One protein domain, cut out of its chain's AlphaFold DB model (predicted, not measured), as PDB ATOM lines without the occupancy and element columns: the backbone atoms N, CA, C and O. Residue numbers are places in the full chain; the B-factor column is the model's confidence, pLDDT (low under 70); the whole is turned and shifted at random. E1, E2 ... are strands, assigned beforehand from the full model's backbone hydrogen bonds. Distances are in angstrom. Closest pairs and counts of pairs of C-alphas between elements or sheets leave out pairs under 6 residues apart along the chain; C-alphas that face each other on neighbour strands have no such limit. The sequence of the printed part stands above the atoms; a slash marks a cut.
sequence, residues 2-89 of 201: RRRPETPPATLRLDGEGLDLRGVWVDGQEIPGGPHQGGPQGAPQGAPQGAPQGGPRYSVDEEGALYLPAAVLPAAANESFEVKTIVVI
ATOM      1  N   ARG A   2     -33.935 -38.215 -19.705       93.56
ATOM      2  CA  ARG A   2     -35.135 -38.217 -18.851       93.56
ATOM      3  C   ARG A   2     -34.897 -39.124 -17.648       93.56
ATOM      4  O   ARG A   2     -34.266 -40.171 -17.804       93.56
ATOM      5  N   ARG A   3     -35.401 -38.745 -16.472       95.31
ATOM      6  CA  ARG A   3     -35.302 -39.583 -15.267       95.31
ATOM      7  C   ARG A   3     -36.237 -40.800 -15.379       95.31
ATOM      8  O   ARG A   3     -37.194 -40.817 -16.152       95.31
ATOM      9  N   ARG A   4     -35.946 -41.876 -14.645       93.44
ATOM     10  CA  ARG A   4     -36.849 -43.037 -14.576       93.44
ATOM     11  C   ARG A   4     -38.161 -42.615 -13.887       93.44
ATOM     12  O   ARG A   4     -38.071 -41.961 -12.846       93.44
ATOM     13  N   PRO A   5     -39.349 -42.977 -14.410       92.50
ATOM     14  CA  PRO A   5     -40.622 -42.702 -13.739       92.50
ATOM     15  C   PRO A   5     -40.631 -43.185 -12.286       92.50
ATOM     16  O   PRO A   5     -39.933 -44.142 -11.957       92.50
ATOM     17  N   GLU A   6     -41.411 -42.511 -11.438       92.19
ATOM     18  CA  GLU A   6     -41.617 -42.886 -10.025       92.19
ATOM     19  C   GLU A   6     -40.340 -42.873  -9.162       92.19
ATOM     20  O   GLU A   6     -40.284 -43.493  -8.103       92.19
ATOM     21  N   THR A   7     -39.310 -42.129  -9.580       93.06
ATOM     22  CA  THR A   7     -38.084 -41.938  -8.789       93.06
ATOM     23  C   THR A   7     -37.927 -40.487  -8.318       93.06
ATOM     24  O   THR A   7     -38.258 -39.550  -9.068       93.06
ATOM     25  N   PRO A   8     -37.424 -40.270  -7.086       94.62
ATOM     26  CA  PRO A   8     -37.203 -38.928  -6.559       94.62
ATOM     27  C   PRO A   8     -36.134 -38.180  -7.373       94.62
ATOM     28  O   PRO A   8     -35.330 -38.813  -8.066       94.62
ATOM     29  N   PRO A   9     -36.100 -36.836  -7.311       95.25
ATOM     30  CA  PRO A   9     -34.994 -36.058  -7.855       95.25
ATOM     31  C   PRO A   9     -33.650 -36.562  -7.329       95.25
ATOM     32  O   PRO A   9     -33.484 -36.797  -6.134       95.25
ATOM     33  N   ALA A  10     -32.695 -36.735  -8.237       93.88
ATOM     34  CA  ALA A  10     -31.377 -37.271  -7.939       93.88
ATOM     35  C   ALA A  10     -30.326 -36.575  -8.801       93.88
ATOM     36  O   ALA A  10     -30.628 -36.090  -9.894       93.88
ATOM     37  N   THR A  11     -29.095 -36.539  -8.298       96.62
ATOM     38  CA  THR A  11     -27.926 -36.093  -9.056       96.62
ATOM     39  C   THR A  11     -27.738 -36.981 -10.282       96.62
ATOM     40  O   THR A  11     -27.744 -38.209 -10.177       96.62
ATOM     41  N   LEU A  12     -27.556 -36.363 -11.445       98.00
ATOM     42  CA  LEU A  12     -27.153 -37.066 -12.654       98.00
ATOM     43  C   LEU A  12     -25.634 -37.235 -12.635       98.00
ATOM     44  O   LEU A  12     -24.909 -36.250 -12.526       98.00
ATOM     45  N   ARG A  13     -25.172 -38.479 -12.769       98.12
ATOM     46  CA  ARG A  13     -23.767 -38.828 -12.985       98.12
ATOM     47  C   ARG A  13     -23.581 -39.264 -14.436       98.12
ATOM     48  O   ARG A  13     -24.341 -40.110 -14.904       98.12
ATOM     49  N   LEU A  14     -22.581 -38.717 -15.117       98.69
ATOM     50  CA  LEU A  14     -22.163 -39.107 -16.462       98.69
ATOM     51  C   LEU A  14     -20.698 -39.537 -16.426       98.69
ATOM     52  O   LEU A  14     -19.854 -38.811 -15.908       98.69
ATOM     53  N   ASP A  15     -20.401 -40.700 -16.985       98.69
ATOM     54  CA  ASP A  15     -19.049 -41.221 -17.132       98.69
ATOM     55  C   ASP A  15     -18.251 -40.358 -18.114       98.69
ATOM     56  O   ASP A  15     -18.740 -40.020 -19.194       98.69
ATOM     57  N   GLY A  16     -17.019 -40.026 -17.739       98.31
ATOM     58  CA  GLY A  16     -16.031 -39.338 -18.564       98.31
ATOM     59  C   GLY A  16     -14.631 -39.787 -18.149       98.31
ATOM     60  O   GLY A  16     -14.412 -40.085 -16.981       98.31
ATOM     61  N   GLU A  17     -13.690 -39.875 -19.089       97.62
ATOM     62  CA  GLU A  17     -12.297 -40.238 -18.795       97.62
ATOM     63  C   GLU A  17     -11.337 -39.467 -19.711       97.62
ATOM     64  O   GLU A  17     -11.381 -39.600 -20.934       97.62
ATOM     65  N   GLY A  18     -10.424 -38.687 -19.124       95.50
ATOM     66  CA  GLY A  18      -9.404 -37.949 -19.884       95.50
ATOM     67  C   GLY A  18      -9.968 -36.843 -20.783       95.50
ATOM     68  O   GLY A  18      -9.402 -36.569 -21.842       95.50
ATOM     69  N   LEU A  19     -11.087 -36.238 -20.377       97.44
ATOM     70  CA  LEU A  19     -11.771 -35.171 -21.103       97.44
ATOM     71  C   LEU A  19     -11.342 -33.798 -20.575       97.44
ATOM     72  O   LEU A  19     -11.428 -33.533 -19.379       97.44
ATOM     73  N   ASP A  20     -10.953 -32.896 -21.471       96.56
ATOM     74  CA  ASP A  20     -10.737 -31.485 -21.145       96.56
ATOM     75  C   ASP A  20     -12.061 -30.720 -21.318       96.56
ATOM     76  O   ASP A  20     -12.445 -30.338 -22.428       96.56
ATOM     77  N   LEU A  21     -12.812 -30.584 -20.219       97.00
ATOM     78  CA  LEU A  21     -14.153 -29.997 -20.183       97.00
ATOM     79  C   LEU A  21     -14.114 -28.464 -20.295       97.00
ATOM     80  O   LEU A  21     -13.527 -27.769 -19.471       97.00
ATOM     81  N   ARG A  22     -14.816 -27.925 -21.299       96.19
ATOM     82  CA  ARG A  22     -14.863 -26.490 -21.621       96.19
ATOM     83  C   ARG A  22     -16.161 -25.795 -21.229       96.19
ATOM     84  O   ARG A  22     -16.159 -24.580 -21.078       96.19
ATOM     85  N   GLY A  23     -17.253 -26.535 -21.056       95.25
ATOM     86  CA  GLY A  23     -18.526 -25.964 -20.622       95.25
ATOM     87  C   GLY A  23     -19.641 -26.996 -20.520       95.25
ATOM     88  O   GLY A  23     -19.587 -28.042 -21.175       95.25
ATOM     89  N   VAL A  24     -20.640 -26.688 -19.692       98.19
ATOM     90  CA  VAL A  24     -21.801 -27.540 -19.415       98.19
ATOM     91  C   VAL A  24     -23.062 -26.686 -19.423       98.19
ATOM     92  O   VAL A  24     -23.113 -25.651 -18.763       98.19
ATOM     93  N   TRP A  25     -24.091 -27.143 -20.130       98.19
ATOM     94  CA  TRP A  25     -25.406 -26.511 -20.166       98.19
ATOM     95  C   TRP A  25     -26.497 -27.541 -19.895       98.19
ATOM     96  O   TRP A  25     -26.403 -28.677 -20.368       98.19
ATOM     97  N   VAL A  26     -27.541 -27.124 -19.181       97.88
ATOM     98  CA  VAL A  26     -28.801 -27.864 -19.053       97.88
ATOM     99  C   VAL A  26     -29.916 -27.003 -19.630       97.88
ATOM    100  O   VAL A  26     -30.061 -25.852 -19.230       97.88
ATOM    101  N   ASP A  27     -30.640 -27.526 -20.621       96.88
ATOM    102  CA  ASP A  27     -31.708 -26.808 -21.342       96.88
ATOM    103  C   ASP A  27     -31.281 -25.406 -21.832       96.88
ATOM    104  O   ASP A  27     -32.018 -24.425 -21.767       96.88
ATOM    105  N   GLY A  28     -30.035 -25.308 -22.310       95.88
ATOM    106  CA  GLY A  28     -29.433 -24.065 -22.804       95.88
ATOM    107  C   GLY A  28     -28.901 -23.121 -21.718       95.88
ATOM    108  O   GLY A  28     -28.179 -22.181 -22.048       95.88
ATOM    109  N   GLN A  29     -29.175 -23.377 -20.437       95.62
ATOM    110  CA  GLN A  29     -28.627 -22.606 -19.325       95.62
ATOM    111  C   GLN A  29     -27.250 -23.136 -18.920       95.62
ATOM    112  O   GLN A  29     -27.093 -24.315 -18.603       95.62
ATOM    113  N   GLU A  30     -26.244 -22.259 -18.904       96.00
ATOM    114  CA  GLU A  30     -24.890 -22.623 -18.484       96.00
ATOM    115  C   GLU A  30     -24.848 -22.938 -16.987       96.00
ATOM    116  O   GLU A  30     -25.342 -22.169 -16.157       96.00
ATOM    117  N   ILE A  31     -24.230 -24.067 -16.645       96.19
ATOM    118  CA  ILE A  31     -24.012 -24.479 -15.263       96.19
ATOM    119  C   ILE A  31     -22.556 -24.172 -14.900       96.19
ATOM    120  O   ILE A  31     -21.648 -24.727 -15.518       96.19
ATOM    121  N   PRO A  32     -22.292 -23.314 -13.901       93.94
ATOM    122  CA  PRO A  32     -20.928 -23.005 -13.497       93.94
ATOM    123  C   PRO A  32     -20.266 -24.194 -12.790       93.94
ATOM    124  O   PRO A  32     -20.916 -24.970 -12.084       93.94
ATOM    125  N   GLY A  33     -18.944 -24.305 -12.937       89.75
ATOM    126  CA  GLY A  33     -18.150 -25.328 -12.255       89.75
ATOM    127  C   GLY A  33     -18.044 -25.090 -10.749       89.75
ATOM    128  O   GLY A  33     -17.947 -23.948 -10.283       89.75
ATOM    129  N   GLY A  34     -18.080 -26.176  -9.978       78.44
ATOM    130  CA  GLY A  34     -17.784 -26.222  -8.547       78.44
ATOM    131  C   GLY A  34     -16.314 -25.913  -8.241       78.44
ATOM    132  O   GLY A  34     -15.473 -25.985  -9.137       78.44
ATOM    133  N   PRO A  35     -15.972 -25.569  -6.986       60.44
ATOM    134  CA  PRO A  35     -14.576 -25.555  -6.562       60.44
ATOM    135  C   PRO A  35     -13.964 -26.951  -6.771       60.44
ATOM    136  O   PRO A  35     -14.512 -27.946  -6.301       60.44
ATOM    137  N   HIS A  36     -12.854 -27.007  -7.510       54.41
ATOM    138  CA  HIS A  36     -12.124 -28.236  -7.831       54.41
ATOM    139  C   HIS A  36     -11.701 -28.957  -6.541       54.41
ATOM    140  O   HIS A  36     -11.014 -28.364  -5.709       54.41
ATOM    141  N   GLN A  37     -12.064 -30.231  -6.382       44.19
ATOM    142  CA  GLN A  37     -11.438 -31.117  -5.399       44.19
ATOM    143  C   GLN A  37     -10.395 -31.965  -6.143       44.19
ATOM    144  O   GLN A  37     -10.776 -32.839  -6.901       44.19
ATOM    145  N   GLY A  38      -9.104 -31.635  -5.984       37.78
ATOM    146  CA  GLY A  38      -7.950 -32.505  -6.291       37.78
ATOM    147  C   GLY A  38      -7.626 -32.832  -7.765       37.78
ATOM    148  O   GLY A  38      -8.383 -33.512  -8.437       37.78
ATOM    149  N   GLY A  39      -6.437 -32.435  -8.252       35.34
ATOM    150  CA  GLY A  39      -5.800 -33.013  -9.464       35.34
ATOM    151  C   GLY A  39      -5.295 -31.996 -10.512       35.34
ATOM    152  O   GLY A  39      -5.929 -30.960 -10.692       35.34
ATOM    153  N   PRO A  40      -4.134 -32.212 -11.177       47.34
ATOM    154  CA  PRO A  40      -3.372 -31.129 -11.801       47.34
ATOM    155  C   PRO A  40      -3.826 -30.741 -13.222       47.34
ATOM    156  O   PRO A  40      -3.970 -31.577 -14.103       47.34
ATOM    157  N   GLN A  41      -3.882 -29.419 -13.421       44.12
ATOM    158  CA  GLN A  41      -3.798 -28.650 -14.674       44.12
ATOM    159  C   GLN A  41      -4.896 -28.851 -15.728       44.12
ATOM    160  O   GLN A  41      -4.762 -29.601 -16.688       44.12
ATOM    161  N   GLY A  42      -5.911 -27.993 -15.613       39.38
ATOM    162  CA  GLY A  42      -6.851 -27.696 -16.688       39.38
ATOM    163  C   GLY A  42      -8.035 -26.852 -16.234       39.38
ATOM    164  O   GLY A  42      -9.152 -27.120 -16.648       39.38
ATOM    165  N   ALA A  43      -7.838 -25.853 -15.359       41.47
ATOM    166  CA  ALA A  43      -8.907 -24.883 -15.126       41.47
ATOM    167  C   ALA A  43      -9.292 -24.269 -16.486       41.47
ATOM    168  O   ALA A  43      -8.378 -23.903 -17.237       41.47
ATOM    169  N   PRO A  44     -10.586 -24.132 -16.829       43.94
ATOM    170  CA  PRO A  44     -10.974 -23.456 -18.055       43.94
ATOM    171  C   PRO A  44     -10.470 -22.007 -17.993       43.94
ATOM    172  O   PRO A  44     -11.054 -21.146 -17.334       43.94
ATOM    173  N   GLN A  45      -9.352 -21.728 -18.669       40.69
ATOM    174  CA  GLN A  45      -8.939 -20.367 -18.989       40.69
ATOM    175  C   GLN A  45      -9.970 -19.832 -19.981       40.69
ATOM    176  O   GLN A  45      -9.935 -20.159 -21.165       40.69
ATOM    177  N   GLY A  46     -10.946 -19.097 -19.455       38.88
ATOM    178  CA  GLY A  46     -12.089 -18.605 -20.218       38.88
ATOM    179  C   GLY A  46     -13.411 -18.564 -19.457       38.88
ATOM    180  O   GLY A  46     -14.398 -18.141 -20.046       38.88
ATOM    181  N   ALA A  47     -13.466 -18.958 -18.176       40.19
ATOM    182  CA  ALA A  47     -14.671 -18.725 -17.381       40.19
ATOM    183  C   ALA A  47     -15.000 -17.214 -17.383       40.19
ATOM    184  O   ALA A  47     -14.132 -16.419 -16.998       40.19
ATOM    185  N   PRO A  48     -16.204 -16.792 -17.817       38.47
ATOM    186  CA  PRO A  48     -16.587 -15.392 -17.749       38.47
ATOM    187  C   PRO A  48     -16.463 -14.922 -16.295       38.47
ATOM    188  O   PRO A  48     -17.061 -15.493 -15.377       38.47
ATOM    189  N   GLN A  49     -15.635 -13.897 -16.079       39.53
ATOM    190  CA  GLN A  49     -15.516 -13.209 -14.797       39.53
ATOM    191  C   GLN A  49     -16.862 -12.538 -14.504       39.53
ATOM    192  O   GLN A  49     -17.134 -11.435 -14.966       39.53
ATOM    193  N   GLY A  50     -17.740 -13.252 -13.804       42.84
ATOM    194  CA  GLY A  50     -19.097 -12.786 -13.525       42.84
ATOM    195  C   GLY A  50     -20.094 -13.852 -13.075       42.84
ATOM    196  O   GLY A  50     -21.256 -13.513 -12.869       42.84
ATOM    197  N   ALA A  51     -19.696 -15.120 -12.908       46.81
ATOM    198  CA  ALA A  51     -20.625 -16.149 -12.444       46.81
ATOM    199  C   ALA A  51     -21.188 -15.789 -11.048       46.81
ATOM    200  O   ALA A  51     -20.403 -15.593 -10.110       46.81
ATOM    201  N   PRO A  52     -22.522 -15.713 -10.877       49.09
ATOM    202  CA  PRO A  52     -23.136 -15.362  -9.605       49.09
ATOM    203  C   PRO A  52     -22.691 -16.326  -8.498       49.09
ATOM    204  O   PRO A  52     -22.735 -17.555  -8.627       49.09
ATOM    205  N   GLN A  53     -22.228 -15.755  -7.390       53.88
ATOM    206  CA  GLN A  53     -21.851 -16.505  -6.199       53.88
ATOM    207  C   GLN A  53     -23.137 -16.926  -5.475       53.88
ATOM    208  O   GLN A  53     -23.751 -16.110  -4.799       53.88
ATOM    209  N   GLY A  54     -23.580 -18.176  -5.663       66.50
ATOM    210  CA  GLY A  54     -24.723 -18.727  -4.913       66.50
ATOM    211  C   GLY A  54     -25.641 -19.721  -5.637       66.50
ATOM    212  O   GLY A  54     -26.650 -20.111  -5.062       66.50
ATOM    213  N   GLY A  55     -25.333 -20.136  -6.869       80.81
ATOM    214  CA  GLY A  55     -26.133 -21.124  -7.610       80.81
ATOM    215  C   GLY A  55     -25.628 -22.570  -7.493       80.81
ATOM    216  O   GLY A  55     -24.476 -22.786  -7.099       80.81
ATOM    217  N   PRO A  56     -26.459 -23.563  -7.864       89.38
ATOM    218  CA  PRO A  56     -26.016 -24.944  -8.021       89.38
ATOM    219  C   PRO A  56     -24.929 -25.051  -9.102       89.38
ATOM    220  O   PRO A  56     -24.945 -24.331 -10.100       89.38
ATOM    221  N   ARG A  57     -23.964 -25.944  -8.880       95.06
ATOM    222  CA  ARG A  57     -22.759 -26.097  -9.705       95.06
ATOM    223  C   ARG A  57     -22.582 -27.548 -10.117       95.06
ATOM    224  O   ARG A  57     -22.963 -28.440  -9.360       95.06
ATOM    225  N   TYR A  58     -21.979 -27.782 -11.279       96.50
ATOM    226  CA  TYR A  58     -21.517 -29.125 -11.620       96.50
ATOM    227  C   TYR A  58     -20.217 -29.441 -10.871       96.50
ATOM    228  O   TYR A  58     -19.502 -28.538 -10.436       96.50
ATOM    229  N   SER A  59     -19.887 -30.720 -10.746       96.50
ATOM    230  CA  SER A  59     -18.570 -31.166 -10.272       96.50
ATOM    231  C   SER A  59     -18.058 -32.306 -11.139       96.50
ATOM    232  O   SER A  59     -18.852 -32.973 -11.798       96.50
ATOM    233  N   VAL A  60     -16.743 -32.487 -11.166       96.81
ATOM    234  CA  VAL A  60     -16.078 -33.620 -11.810       96.81
ATOM    235  C   VAL A  60     -15.237 -34.297 -10.731       96.81
ATOM    236  O   VAL A  60     -14.564 -33.581  -9.984       96.81
ATOM    237  N   ASP A  61     -15.349 -35.616 -10.590       95.50
ATOM    238  CA  ASP A  61     -14.561 -36.382  -9.613       95.50
ATOM    239  C   ASP A  61     -13.125 -36.655 -10.105       95.50
ATOM    240  O   ASP A  61     -12.726 -36.213 -11.187       95.50
ATOM    241  N   GLU A  62     -12.330 -37.345  -9.285       93.88
ATOM    242  CA  GLU A  62     -10.928 -37.661  -9.595       93.88
ATOM    243  C   GLU A  62     -10.803 -38.625 -10.787       93.88
ATOM    244  O   GLU A  62      -9.820 -38.585 -11.531       93.88
ATOM    245  N   GLU A  63     -11.818 -39.460 -11.007       92.69
ATOM    246  CA  GLU A  63     -11.918 -40.394 -12.125       92.69
ATOM    247  C   GLU A  63     -12.392 -39.727 -13.429       92.69
ATOM    248  O   GLU A  63     -12.228 -40.301 -14.510       92.69
ATOM    249  N   GLY A  64     -12.926 -38.506 -13.350       95.88
ATOM    250  CA  GLY A  64     -13.376 -37.709 -14.486       95.88
ATOM    251  C   GLY A  64     -14.880 -37.768 -14.764       95.88
ATOM    252  O   GLY A  64     -15.310 -37.230 -15.783       95.88
ATOM    253  N   ALA A  65     -15.697 -38.376 -13.903       97.88
ATOM    254  CA  ALA A  65     -17.148 -38.410 -14.056       97.88
ATOM    255  C   ALA A  65     -17.788 -37.060 -13.693       97.88
ATOM    256  O   ALA A  65     -17.466 -36.439 -12.682       97.88
ATOM    257  N   LEU A  66     -18.740 -36.614 -14.515       98.25
ATOM    258  CA  LEU A  66     -19.475 -35.361 -14.342       98.25
ATOM    259  C   LEU A  66     -20.730 -35.574 -13.494       98.25
ATOM    260  O   LEU A  66     -21.554 -36.443 -13.784       98.25
ATOM    261  N   TYR A  67     -20.926 -34.702 -12.511       98.19
ATOM    262  CA  TYR A  67     -22.080 -34.680 -11.624       98.19
ATOM    263  C   TYR A  67     -22.868 -33.385 -11.796       98.19
ATOM    264  O   TYR A  67     -22.344 -32.286 -11.592       98.19
ATOM    265  N   LEU A  68     -24.153 -33.525 -12.119       97.62
ATOM    266  CA  LEU A  68     -25.127 -32.441 -12.192       97.62
ATOM    267  C   LEU A  68     -26.133 -32.585 -11.044       97.62
ATOM    268  O   LEU A  68     -26.858 -33.585 -10.997       97.62
ATOM    269  N   PRO A  69     -26.190 -31.630 -10.097       96.44
ATOM    270  CA  PRO A  69     -27.062 -31.742  -8.934       96.44
ATOM    271  C   PRO A  69     -28.538 -31.733  -9.343       96.44
ATOM    272  O   PRO A  69     -28.927 -31.048 -10.283       96.44
ATOM    273  N   ALA A  70     -29.393 -32.419  -8.580       95.94
ATOM    274  CA  ALA A  70     -30.835 -32.470  -8.852       95.94
ATOM    275  C   ALA A  70     -31.493 -31.079  -8.984       95.94
ATOM    276  O   ALA A  70     -32.485 -30.937  -9.686       95.94
ATOM    277  N   ALA A  71     -30.923 -30.057  -8.336       95.69
ATOM    278  CA  ALA A  71     -31.404 -28.677  -8.375       95.69
ATOM    279  C   ALA A  71     -31.298 -27.999  -9.756       95.69
ATOM    280  O   ALA A  71     -31.945 -26.977  -9.956       95.69
ATOM    281  N   VAL A  72     -30.492 -28.531 -10.688       96.00
ATOM    282  CA  VAL A  72     -30.410 -28.028 -12.077       96.00
ATOM    283  C   VAL A  72     -31.194 -28.886 -13.066       96.00
ATOM    284  O   VAL A  72     -31.107 -28.656 -14.264       96.00
ATOM    285  N   LEU A  73     -31.918 -29.900 -12.588       96.88
ATOM    286  CA  LEU A  73     -32.658 -30.849 -13.416       96.88
ATOM    287  C   LEU A  73     -34.166 -30.717 -13.153       96.88
ATOM    288  O   LEU A  73     -34.562 -30.293 -12.063       96.88
ATOM    289  N   PRO A  74     -35.029 -31.150 -14.089       95.19
ATOM    290  CA  PRO A  74     -36.467 -31.164 -13.861       95.19
ATOM    291  C   PRO A  74     -36.883 -31.942 -12.605       95.19
ATOM    292  O   PRO A  74     -36.456 -33.078 -12.349       95.19
ATOM    293  N   ALA A  75     -37.782 -31.341 -11.824       93.06
ATOM    294  CA  ALA A  75     -38.340 -31.977 -10.635       93.06
ATOM    295  C   ALA A  75     -39.224 -33.180 -11.003       93.06
ATOM    296  O   ALA A  75     -39.184 -34.202 -10.313       93.06
ATOM    297  N   ALA A  76     -39.977 -33.097 -12.103       92.94
ATOM    298  CA  ALA A  76     -40.823 -34.178 -12.595       92.94
ATOM    299  C   ALA A  76     -39.990 -35.267 -13.293       92.94
ATOM    300  O   ALA A  76     -39.157 -34.995 -14.152       92.94
ATOM    301  N   ALA A  77     -40.211 -36.536 -12.934       89.88
ATOM    302  CA  ALA A  77     -39.393 -37.638 -13.446       89.88
ATOM    303  C   ALA A  77     -39.611 -37.927 -14.943       89.88
ATOM    304  O   ALA A  77     -38.725 -38.446 -15.615       89.88
ATOM    305  N   ASN A  78     -40.794 -37.614 -15.467       89.56
ATOM    306  CA  ASN A  78     -41.185 -37.857 -16.855       89.56
ATOM    307  C   ASN A  78     -40.849 -36.693 -17.804       89.56
ATOM    308  O   ASN A  78     -41.119 -36.802 -19.002       89.56
ATOM    309  N   GLU A  79     -40.248 -35.623 -17.294       95.12
ATOM    310  CA  GLU A  79     -39.836 -34.468 -18.080       95.12
ATOM    311  C   GLU A  79     -38.452 -34.699 -18.698       95.12
ATOM    312  O   GLU A  79     -37.513 -35.164 -18.040       95.12
ATOM    313  N   SER A  80     -38.348 -34.440 -20.002       96.19
ATOM    314  CA  SER A  80     -37.088 -34.544 -20.735       96.19
ATOM    315  C   SER A  80     -36.304 -33.244 -20.610       96.19
ATOM    316  O   SER A  80     -36.892 -32.176 -20.683       96.19
ATOM    317  N   PHE A  81     -34.985 -33.357 -20.515       97.69
ATOM    318  CA  PHE A  81     -34.050 -32.230 -20.504       97.69
ATOM    319  C   PHE A  81     -32.853 -32.516 -21.413       97.69
ATOM    320  O   PHE A  81     -32.508 -33.681 -21.654       97.69
ATOM    321  N   GLU A  82     -32.195 -31.483 -21.915       98.38
ATOM    322  CA  GLU A  82     -30.956 -31.571 -22.681       98.38
ATOM    323  C   GLU A  82     -29.751 -31.290 -21.783       98.38
ATOM    324  O   GLU A  82     -29.739 -30.321 -21.033       98.38
ATOM    325  N   VAL A  83     -28.715 -32.124 -21.894       98.50
ATOM    326  CA  VAL A  83     -27.386 -31.814 -21.363       98.50
ATOM    327  C   VAL A  83     -26.465 -31.622 -22.551       98.50
ATOM    328  O   VAL A  83     -26.302 -32.537 -23.360       98.50
ATOM    329  N   LYS A  84     -25.849 -30.448 -22.638       98.69
ATOM    330  CA  LYS A  84     -24.828 -30.138 -23.634       98.69
ATOM    331  C   LYS A  84     -23.495 -29.953 -22.931       98.69
ATOM    332  O   LYS A  84     -23.402 -29.236 -21.938       98.69
ATOM    333  N   THR A  85     -22.458 -30.566 -23.477       98.44
ATOM    334  CA  THR A  85     -21.077 -30.391 -23.030       98.44
ATOM    335  C   THR A  85     -20.196 -30.038 -24.217       98.44
ATOM    336  O   THR A  85     -20.485 -30.401 -25.359       98.44
ATOM    337  N   ILE A  86     -19.122 -29.301 -23.954       98.50
ATOM    338  CA  ILE A  86     -18.031 -29.109 -24.910       98.50
ATOM    339  C   ILE A  86     -16.776 -29.661 -24.254       98.50
ATOM    340  O   ILE A  86     -16.420 -29.233 -23.158       98.50
ATOM    341  N   VAL A  87     -16.119 -30.604 -24.920       98.06
ATOM    342  CA  VAL A  87     -14.884 -31.232 -24.446       98.06
ATOM    343  C   VAL A  87     -13.831 -31.213 -25.543       98.06
ATOM    344  O   VAL A  87     -14.154 -31.182 -26.732       98.06
ATOM    345  N   VAL A  88     -12.569 -31.248 -25.136       98.31
ATOM    346  CA  VAL A  88     -11.422 -31.441 -26.021       98.31
ATOM    347  C   VAL A  88     -10.747 -32.762 -25.655       98.31
ATOM    348  O   VAL A  88     -10.610 -33.104 -24.484       98.31
ATOM    349  N   ILE A  89     -10.330 -33.514 -26.673       97.94
ATOM    350  CA  ILE A  89      -9.585 -34.772 -26.537       97.94
ATOM    351  C   ILE A  89      -8.381 -34.756 -27.481       97.94
ATOM    352  O   ILE A  89      -8.367 -34.011 -28.463       97.94
TER     353      ILE A  89
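This is residues 2 to 89 of the 201 residues of an uncharacterized protein of Eimeria tenella (UniProt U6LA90). You will find little regular structure: two small two-stranded antiparallel sheets, the longer E2 with E4 and the short E1 with E3, and a wide loop, residues 27 to 65, between E2 and E3. The 88 printed residues hold no named helix and four strands, E1, E2, E3, E4 in order, with 19 residues, class all strand. The whole is compact, radius of gyration of the C-alphas 13.5 A, spanning 41 by 29 by 21 A.

Find C-alpha 12 at (-27.153, -37.066, -12.654), where E1, residues 12 to 14, begins. E2, residues 20 to 26, runs 18.5 A; E3 is residues 66 to 68. E4, residues 83 to 88, runs 16.6 A to C-alpha 88 at (-11.422, -31.441, -26.021).

Between E2 and E4, look at N 22 and O 86, 2.8 A. Between E1 and E3, see N 14 and O 66, 2.8 A. E2 and E3 are near each other, with 5 pairs of C-alphas within 10 A; E1 and E4 are apart. Residues 59 to 60 pair antiparallel with 66 to 67 of E3.

The C-alphas of Glu 6 and Gln 45 are farthest apart, 40.7 A. The printed part has no cut; the links E2 to E3 and E3 to E4 are long. Residues 35 to 54 have pLDDT under 70.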